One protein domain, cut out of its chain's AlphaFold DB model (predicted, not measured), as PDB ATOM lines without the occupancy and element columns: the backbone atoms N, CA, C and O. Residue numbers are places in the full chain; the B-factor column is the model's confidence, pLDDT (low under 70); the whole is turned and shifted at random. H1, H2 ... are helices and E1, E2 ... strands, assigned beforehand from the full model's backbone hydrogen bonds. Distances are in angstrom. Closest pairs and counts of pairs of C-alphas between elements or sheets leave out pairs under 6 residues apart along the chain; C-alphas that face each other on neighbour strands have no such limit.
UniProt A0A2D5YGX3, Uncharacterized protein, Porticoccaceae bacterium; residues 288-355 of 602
ATOM      1  N   SER A 288     151.346 244.465 387.771       48.31
ATOM      2  CA  SER A 288     151.472 243.799 386.468       48.31
ATOM      3  C   SER A 288     152.884 243.812 385.849       48.31
ATOM      4  O   SER A 288     153.136 243.050 384.908       48.31
ATOM      5  N   LYS A 289     153.830 244.615 386.366       45.88
ATOM      6  CA  LYS A 289     155.129 244.864 385.699       45.88
ATOM      7  C   LYS A 289     156.219 243.861 386.095       45.88
ATOM      8  O   LYS A 289     156.357 243.477 387.254       45.88
ATOM      9  N   LYS A 290     156.996 243.399 385.104       47.88
ATOM     10  CA  LYS A 290     157.954 242.277 385.232       47.88
ATOM     11  C   LYS A 290     159.432 242.692 385.240       47.88
ATOM     12  O   LYS A 290     160.269 241.867 385.614       47.88
ATOM     13  N   SER A 291     159.764 243.932 384.877       54.44
ATOM     14  CA  SER A 291     161.143 244.425 384.771       54.44
ATOM     15  C   SER A 291     161.476 245.423 385.898       54.44
ATOM     16  O   SER A 291     160.668 246.265 386.281       54.44
ATOM     17  N   LYS A 292     162.697 245.337 386.456       53.00
ATOM     18  CA  LYS A 292     163.216 246.312 387.443       53.00
ATOM     19  C   LYS A 292     163.360 247.720 386.858       53.00
ATOM     20  O   LYS A 292     163.322 248.683 387.615       53.00
ATOM     21  N   LEU A 293     163.589 247.809 385.548       48.72
ATOM     22  CA  LEU A 293     163.736 249.072 384.837       48.72
ATOM     23  C   LEU A 293     162.384 249.788 384.762       48.72
ATOM     24  O   LEU A 293     162.332 250.985 385.005       48.72
ATOM     25  N   ASP A 294     161.301 249.038 384.549       53.97
ATOM     26  CA  ASP A 294     159.940 249.575 384.540       53.97
ATOM     27  C   ASP A 294     159.604 250.146 385.917       53.97
ATOM     28  O   ASP A 294     159.130 251.264 386.022       53.97
ATOM     29  N   ILE A 295     159.905 249.421 386.995       54.66
ATOM     30  CA  ILE A 295     159.619 249.895 388.357       54.66
ATOM     31  C   ILE A 295     160.375 251.200 388.659       54.66
ATOM     32  O   ILE A 295     159.776 252.128 389.187       54.66
ATOM     33  N   LEU A 296     161.655 251.306 388.279       53.62
ATOM     34  CA  LEU A 296     162.461 252.519 388.486       53.62
ATOM     35  C   LEU A 296     161.989 253.704 387.630       53.62
ATOM     36  O   LEU A 296     161.879 254.815 388.136       53.62
ATOM     37  N   MET A 297     161.676 253.459 386.355       62.12
ATOM     38  CA  MET A 297     161.113 254.446 385.430       62.12
ATOM     39  C   MET A 297     159.785 254.996 385.943       62.12
ATOM     40  O   MET A 297     159.561 256.200 385.967       62.12
ATOM     41  N   TRP A 298     158.909 254.095 386.386       61.97
ATOM     42  CA  TRP A 298     157.575 254.438 386.855       61.97
ATOM     43  C   TRP A 298     157.596 255.080 388.246       61.97
ATOM     44  O   TRP A 298     156.793 255.971 388.493       61.97
ATOM     45  N   GLU A 299     158.529 254.716 389.134       57.97
ATOM     46  CA  GLU A 299     158.759 255.457 390.384       57.97
ATOM     47  C   GLU A 299     159.310 256.869 390.132       57.97
ATOM     48  O   GLU A 299     158.872 257.810 390.792       57.97
ATOM     49  N   TYR A 300     160.214 257.040 389.161       64.19
ATOM     50  CA  TYR A 300     160.729 258.353 388.762       64.19
ATOM     51  C   TYR A 300     159.628 259.254 388.177       64.19
ATOM     52  O   TYR A 300     159.453 260.387 388.633       64.19
ATOM     53  N   LEU A 301     158.836 258.731 387.236       62.69
ATOM     54  CA  LEU A 301     157.693 259.428 386.631       62.69
ATOM     55  C   LEU A 301     156.617 259.803 387.664       62.69
ATOM     56  O   LEU A 301     156.005 260.862 387.565       62.69
ATOM     57  N   ARG A 302     156.428 258.990 388.714       57.84
ATOM     58  CA  ARG A 302     155.513 259.299 389.831       57.84
ATOM     59  C   ARG A 302     155.949 260.529 390.636       57.84
ATOM     60  O   ARG A 302     155.109 261.180 391.248       57.84
ATOM     61  N   GLY A 303     157.250 260.824 390.659       54.78
ATOM     62  CA  GLY A 303     157.820 262.011 391.302       54.78
ATOM     63  C   GLY A 303     157.971 263.221 390.374       54.78
ATOM     64  O   GLY A 303     158.046 264.339 390.873       54.78
ATOM     65  N   ASN A 304     158.000 263.009 389.054       59.53
ATOM     66  CA  ASN A 304     158.179 264.044 388.034       59.53
ATOM     67  C   ASN A 304     157.216 263.782 386.858       59.53
ATOM     68  O   ASN A 304     157.618 263.181 385.864       59.53
ATOM     69  N   PRO A 305     155.942 264.199 386.966       55.75
ATOM     70  CA  PRO A 305     154.896 263.843 386.003       55.75
ATOM     71  C   PRO A 305     154.912 264.677 384.710       55.75
ATOM     72  O   PRO A 305     153.983 264.559 383.928       55.75
ATOM     73  N   SER A 306     155.903 265.555 384.523       60.94
ATOM     74  CA  SER A 306     155.998 266.488 383.390       60.94
ATOM     75  C   SER A 306     157.399 266.465 382.770       60.94
ATOM     76  O   SER A 306     158.069 267.496 382.677       60.94
ATOM     77  N   VAL A 307     157.905 265.270 382.472       70.00
ATOM     78  CA  VAL A 307     159.252 265.090 381.914       70.00
ATOM     79  C   VAL A 307     159.141 265.103 380.403       70.00
ATOM     80  O   VAL A 307     158.488 264.233 379.845       70.00
ATOM     81  N   LEU A 308     159.788 266.065 379.749       76.31
ATOM     82  CA  LEU A 308     159.756 266.173 378.294       76.31
ATOM     83  C   LEU A 308     160.867 265.326 377.657       76.31
ATOM     84  O   LEU A 308     162.003 265.338 378.130       76.31
ATOM     85  N   VAL A 309     160.543 264.612 376.582       73.62
ATOM     86  CA  VAL A 309     161.473 263.810 375.768       73.62
ATOM     87  C   VAL A 309     161.163 263.979 374.285       73.62
ATOM     88  O   VAL A 309     160.052 264.351 373.923       73.62
ATOM     89  N   GLU A 310     162.129 263.684 373.424       71.50
ATOM     90  CA  GLU A 310     161.972 263.800 371.979       71.50
ATOM     91  C   GLU A 310     161.116 262.646 371.428       71.50
ATOM     92  O   GLU A 310     161.434 261.458 371.583       71.50
ATOM     93  N   HIS A 311     160.022 262.988 370.755       81.12
ATOM     94  CA  HIS A 311     159.135 262.043 370.101       81.12
ATOM     95  C   HIS A 311     159.864 261.375 368.916       81.12
ATOM     96  O   HIS A 311     160.354 262.057 368.016       81.12
ATOM     97  N   PRO A 312     159.917 260.032 368.829       69.75
ATOM     98  CA  PRO A 312     160.804 259.326 367.900       69.75
ATOM     99  C   PRO A 312     160.410 259.458 366.420       69.75
ATOM    100  O   PRO A 312     161.195 259.081 365.547       69.75
ATOM    101  N   ILE A 313     159.190 259.926 366.128       72.81
ATOM    102  CA  ILE A 313     158.693 260.127 364.758       72.81
ATOM    103  C   ILE A 313     158.680 261.608 364.374       72.81
ATOM    104  O   ILE A 313     158.990 261.925 363.227       72.81
ATOM    105  N   THR A 314     158.307 262.492 365.302       72.62
ATOM    106  CA  THR A 314     158.087 263.922 365.015       72.62
ATOM    107  C   THR A 314     159.307 264.765 365.375       72.62
ATOM    108  O   THR A 314     159.588 265.729 364.676       72.62
ATOM    109  N   GLY A 315     160.098 264.355 366.372       70.31
ATOM    110  CA  GLY A 315     161.215 265.143 366.901       70.31
ATOM    111  C   GLY A 315     160.788 266.202 367.926       70.31
ATOM    112  O   GLY A 315     161.627 266.955 368.412       70.31
ATOM    113  N   GLU A 316     159.499 266.279 368.264       70.12
ATOM    114  CA  GLU A 316     158.954 267.246 369.224       70.12
ATOM    115  C   GLU A 316     159.262 266.839 370.668       70.12
ATOM    116  O   GLU A 316     159.329 265.654 370.995       70.12
ATOM    117  N   MET A 317     159.393 267.822 371.561       72.94
ATOM    118  CA  MET A 317     159.522 267.565 372.996       72.94
ATOM    119  C   MET A 317     158.139 267.339 373.607       72.94
ATOM    120  O   MET A 317     157.401 268.290 373.856       72.94
ATOM    121  N   VAL A 318     157.806 266.084 373.881       76.25
ATOM    122  CA  VAL A 318     156.505 265.656 374.407       76.25
ATOM    123  C   VAL A 318     156.637 265.117 375.823       76.25
ATOM    124  O   VAL A 318     157.708 264.666 376.232       76.25
ATOM    125  N   ASP A 319     155.542 265.138 376.581       80.25
ATOM    126  CA  ASP A 319     155.521 264.489 377.886       80.25
ATOM    127  C   ASP A 319     155.817 262.984 377.751       80.25
ATOM    128  O   ASP A 319     155.204 262.270 376.960       80.25
ATOM    129  N   LEU A 320     156.776 262.502 378.536       75.75
ATOM    130  CA  LEU A 320     157.269 261.131 378.506       75.75
ATOM    131  C   LEU A 320     156.170 260.117 378.830       75.75
ATOM    132  O   LEU A 320     156.169 259.027 378.258       75.75
ATOM    133  N   VAL A 321     155.241 260.445 379.735       73.75
ATOM    134  CA  VAL A 321     154.123 259.550 380.065       73.75
ATOM    135  C   VAL A 321     153.171 259.481 378.881       73.75
ATOM    136  O   VAL A 321     152.861 258.377 378.431       73.75
ATOM    137  N   ALA A 322     152.791 260.639 378.334       77.50
ATOM    138  CA  ALA A 322     151.940 260.714 377.150       77.50
ATOM    139  C   ALA A 322     152.545 259.941 375.967       77.50
ATOM    140  O   ALA A 322     151.853 259.153 375.328       77.50
ATOM    141  N   LEU A 323     153.856 260.072 375.742       78.88
ATOM    142  CA  LEU A 323     154.565 259.364 374.680       78.88
ATOM    143  C   LEU A 323     154.550 257.844 374.866       78.88
ATOM    144  O   LEU A 323     154.306 257.099 373.916       78.88
ATOM    145  N   ILE A 324     154.824 257.365 376.084       75.94
ATOM    146  CA  ILE A 324     154.809 255.928 376.392       75.94
ATOM    147  C   ILE A 324     153.399 255.349 376.202       75.94
ATOM    148  O   ILE A 324     153.275 254.222 375.721       75.94
ATOM    149  N   GLU A 325     152.355 256.101 376.564       77.62
ATOM    150  CA  GLU A 325     150.954 255.701 376.393       77.62
ATOM    151  C   GLU A 325     150.505 255.715 374.930       77.62
ATOM    152  O   GLU A 325     149.805 254.797 374.497       77.62
ATOM    153  N   GLU A 326     150.927 256.722 374.163       81.75
ATOM    154  CA  GLU A 326     150.672 256.806 372.725       81.75
ATOM    155  C   GLU A 326     151.311 255.625 371.985       81.75
ATOM    156  O   GLU A 326     150.693 255.054 371.083       81.75
ATOM    157  N   ASN A 327     152.527 255.237 372.391       80.81
ATOM    158  CA  ASN A 327     153.303 254.162 371.777       80.81
ATOM    159  C   ASN A 327     153.301 254.263 370.237       80.81
ATOM    160  O   ASN A 327     152.832 253.358 369.535       80.81
ATOM    161  N   PRO A 328     153.840 255.362 369.683       80.06
ATOM    162  CA  PRO A 328     153.747 255.680 368.257       80.06
ATOM    163  C   PRO A 328     154.435 254.637 367.359       80.06
ATOM    164  O   PRO A 328     154.139 254.522 366.169       80.06
ATOM    165  N   LEU A 329     155.344 253.838 367.926       83.12
ATOM    166  CA  LEU A 329     156.051 252.760 367.232       83.12
ATOM    167  C   LEU A 329     155.275 251.430 367.238       83.12
ATOM    168  O   LEU A 329     155.662 250.491 366.535       83.12
ATOM    169  N   GLY A 330     154.162 251.354 367.974       85.19
ATOM    170  CA  GLY A 330     153.249 250.213 367.998       85.19
ATOM    171  C   GLY A 330     153.856 248.947 368.603       85.19
ATOM    172  O   GLY A 330     153.514 247.843 368.169       85.19
ATOM    173  N   TYR A 331     154.780 249.081 369.559       83.94
ATOM    174  CA  TYR A 331     155.405 247.930 370.211       83.94
ATOM    175  C   TYR A 331     154.426 247.237 371.164       83.94
ATOM    176  O   TYR A 331     153.673 247.887 371.877       83.94
ATOM    177  N   GLU A 332     154.408 245.906 371.208       80.38
ATOM    178  CA  GLU A 332     153.521 245.203 372.143       80.38
ATOM    179  C   GLU A 332     154.022 245.355 373.595       80.38
ATOM    180  O   GLU A 332     155.219 245.223 373.870       80.38
ATOM    181  N   ASP A 333     153.108 245.586 374.541       74.75
ATOM    182  CA  ASP A 333     153.442 245.753 375.961       74.75
ATOM    183  C   ASP A 333     154.223 244.558 376.530       74.75
ATOM    184  O   ASP A 333     153.853 243.390 376.368       74.75
ATOM    185  N   GLY A 334     155.303 244.855 377.257       71.06
ATOM    186  CA  GLY A 334     156.155 243.850 377.900       71.06
ATOM    187  C   GLY A 334     157.037 243.053 376.932       71.06
ATOM    188  O   GLY A 334     157.592 242.021 377.325       71.06
ATOM    189  N   THR A 335     157.159 243.499 375.679       77.06
ATOM    190  CA  THR A 335     158.163 242.982 374.746       77.06
ATOM    191  C   THR A 335     159.540 243.612 374.989       77.06
ATOM    192  O   THR A 335     159.623 244.756 375.444       77.06
ATOM    193  N   PRO A 336     160.639 242.899 374.674       77.50
ATOM    194  CA  PRO A 336     161.991 243.459 374.736       77.50
ATOM    195  C   PRO A 336     162.169 244.746 373.918       77.50
ATOM    196  O   PRO A 336     162.953 245.611 374.300       77.50
ATOM    197  N   GLU A 337     161.454 244.872 372.801       75.25
ATOM    198  CA  GLU A 337     161.478 246.033 371.916       75.25
ATOM    199  C   GLU A 337     160.865 247.265 372.599       75.25
ATOM    200  O   GLU A 337     161.492 248.325 372.622       75.25
ATOM    201  N   MET A 338     159.700 247.107 373.244       77.62
ATOM    202  CA  MET A 338     159.077 248.160 374.056       77.62
ATOM    203  C   MET A 338     159.983 248.567 375.225       77.62
ATOM    204  O   MET A 338     160.206 249.753 375.455       77.62
ATOM    205  N   GLU A 339     160.565 247.594 375.937       70.94
ATOM    206  CA  GLU A 339     161.489 247.869 377.048       70.94
ATOM    207  C   GLU A 339     162.725 248.658 376.585       70.94
ATOM    208  O   GLU A 339     163.158 249.590 377.265       70.94
ATOM    209  N   GLN A 340     163.300 248.318 375.427       73.44
ATOM    210  CA  GLN A 340     164.427 249.060 374.858       73.44
ATOM    211  C   GLN A 340     164.044 250.475 374.435       73.44
ATOM    212  O   GLN A 340     164.824 251.403 374.658       73.44
ATOM    213  N   TRP A 341     162.864 250.650 373.851       78.56
ATOM    214  CA  TRP A 341     162.393 251.964 373.446       78.56
ATOM    215  C   TRP A 341     162.112 252.865 374.651       78.56
ATOM    216  O   TRP A 341     162.688 253.948 374.736       78.56
ATOM    217  N   ILE A 342     161.358 252.395 375.649       75.25
ATOM    218  CA  ILE A 342     161.129 253.138 376.900       75.25
ATOM    219  C   ILE A 342     162.470 253.500 377.561       75.25
ATOM    220  O   ILE A 342     162.669 254.622 378.028       75.25
ATOM    221  N   LYS A 343     163.437 252.574 377.558       74.69
ATOM    222  CA  LYS A 343     164.793 252.834 378.052       74.69
ATOM    223  C   LYS A 343     165.516 253.927 377.259       74.69
ATOM    224  O   LYS A 343     166.252 254.706 377.854       74.69
ATOM    225  N   SER A 344     165.321 253.997 375.946       74.00
ATOM    226  CA  SER A 344     165.894 255.069 375.128       74.00
ATOM    227  C   SER A 344     165.295 256.436 375.459       74.00
ATOM    228  O   SER A 344     166.038 257.408 375.498       74.00
ATOM    229  N   LEU A 345     164.000 256.501 375.783       77.62
ATOM    230  CA  LEU A 345     163.337 257.738 376.200       77.62
ATOM    231  C   LEU A 345     163.820 258.198 377.577       77.62
ATOM    232  O   LEU A 345     164.148 259.363 377.766       77.62
ATOM    233  N   TYR A 346     163.972 257.270 378.524       76.06
ATOM    234  CA  TYR A 346     164.580 257.559 379.826       76.06
ATOM    235  C   TYR A 346     165.938 258.232 379.706       76.06
ATOM    236  O   TYR A 346     166.241 259.172 380.435       76.06
ATOM    237  N   TYR A 347     166.749 257.752 378.764       74.44
ATOM    238  CA  TYR A 347     168.085 258.272 378.532       74.44
ATOM    239  C   TYR A 347     168.104 259.714 378.016       74.44
ATOM    240  O   TYR A 347     169.147 260.360 378.077       74.44
ATOM    241  N   GLN A 348     166.970 260.238 377.554       71.62
ATOM    242  CA  GLN A 348     166.825 261.629 377.129       71.62
ATOM    243  C   GLN A 348     166.431 262.567 378.276       71.62
ATOM    244  O   GLN A 348     166.523 263.776 378.123       71.62
ATOM    245  N   THR A 349     166.007 262.032 379.422       75.12
ATOM    246  CA  THR A 349     165.517 262.848 380.541       75.12
ATOM    247  C   THR A 349     166.653 263.538 381.292       75.12
ATOM    248  O   THR A 349     167.697 262.919 381.521       75.12
ATOM    249  N   ASP A 350     166.415 264.760 381.779       71.31
ATOM    250  CA  ASP A 350     167.363 265.496 382.635       71.31
ATOM    251  C   ASP A 350     167.794 264.659 383.845       71.31
ATOM    252  O   ASP A 350     168.971 264.566 384.164       71.31
ATOM    253  N   HIS A 351     166.868 263.914 384.461       74.44
ATOM    254  CA  HIS A 351     167.210 263.026 385.571       74.44
ATOM    255  C   HIS A 351     168.235 261.966 385.205       74.44
ATOM    256  O   HIS A 351     169.151 261.706 385.983       74.44
ATOM    257  N   TYR A 352     168.088 261.325 384.044       76.69
ATOM    258  CA  TYR A 352     169.100 260.385 383.604       76.69
ATOM    259  C   TYR A 352     170.408 261.105 383.307       76.69
ATOM    260  O   TYR A 352     171.455 260.637 383.764       76.69
ATOM    261  N   GLN A 353     170.347 262.235 382.596       74.56
ATOM    262  CA  GLN A 353     171.523 263.022 382.240       74.56
ATOM    263  C   GLN A 353     172.321 263.444 383.486       74.56
ATOM    264  O   GLN A 353     173.543 263.272 383.490       74.56
ATOM    265  N   ASP A 354     171.636 263.827 384.561       74.38
ATOM    266  CA  ASP A 354     172.206 264.268 385.840       74.38
ATOM    267  C   ASP A 354     172.562 263.118 386.795       74.38
ATOM    268  O   ASP A 354     173.320 263.291 387.757       74.38
ATOM    269  N   SER A 355     172.011 261.922 386.574       77.06
ATOM    270  CA  SER A 355     172.237 260.778 387.457       77.06
ATOM    271  C   SER A 355     173.668 260.233 387.366       77.06
ATOM    272  O   SER A 355     174.314 260.249 386.315       77.06
TER     273      SER A 355
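This is residues 288 to 355 of the 602 residues of an uncharacterized protein of Porticoccaceae bacterium (UniProt A0A2D5YGX3). Three helices, H1, H2 and H3, stand in a loose triangle, with the small hairpin E1 E2 over one end and short H4 near that same end. The printed part has 68 residues, in the order H1 E1 E2 H2 H3 H4, mostly helix; the two-strand sheet is antiparallel. It is compact, with a radius of gyration of the C-alphas of 11.3 A and spans of 26 by 25 by 17 A.

H1, residues 292 to 303, begins at C-alpha (163.216, 246.312, 387.443) and is 17.0 A long. E1 is 308 to 310, E2 317 to 319, H2 320 to 326. H3, 336 to 346, is 15.2 A long; H4, 350 to 354, ends at (172.206, 264.268, 385.840).

H1 and H3 only just touch, with 3 pairs of C-alphas within 8 A, closest Met 297 and Tyr 346, 7.3 A. H2 and H3 are close but not clearly touching, closest C-alphas Ile 324 and Ile 342, 6.9 A. In the hairpin, N 309 and O 318 are 2.9 A apart, within hydrogen-bond range. In H1, H2, H3 and H4 every O i to N i+4 pair is within range. H4 and H1 are apart.

The farthest C-alphas, Ser 288 and Gly 315, are 30.6 A apart. The printed part has no cut and no long link. Residues 288 to 306 and 312 are under pLDDT 70.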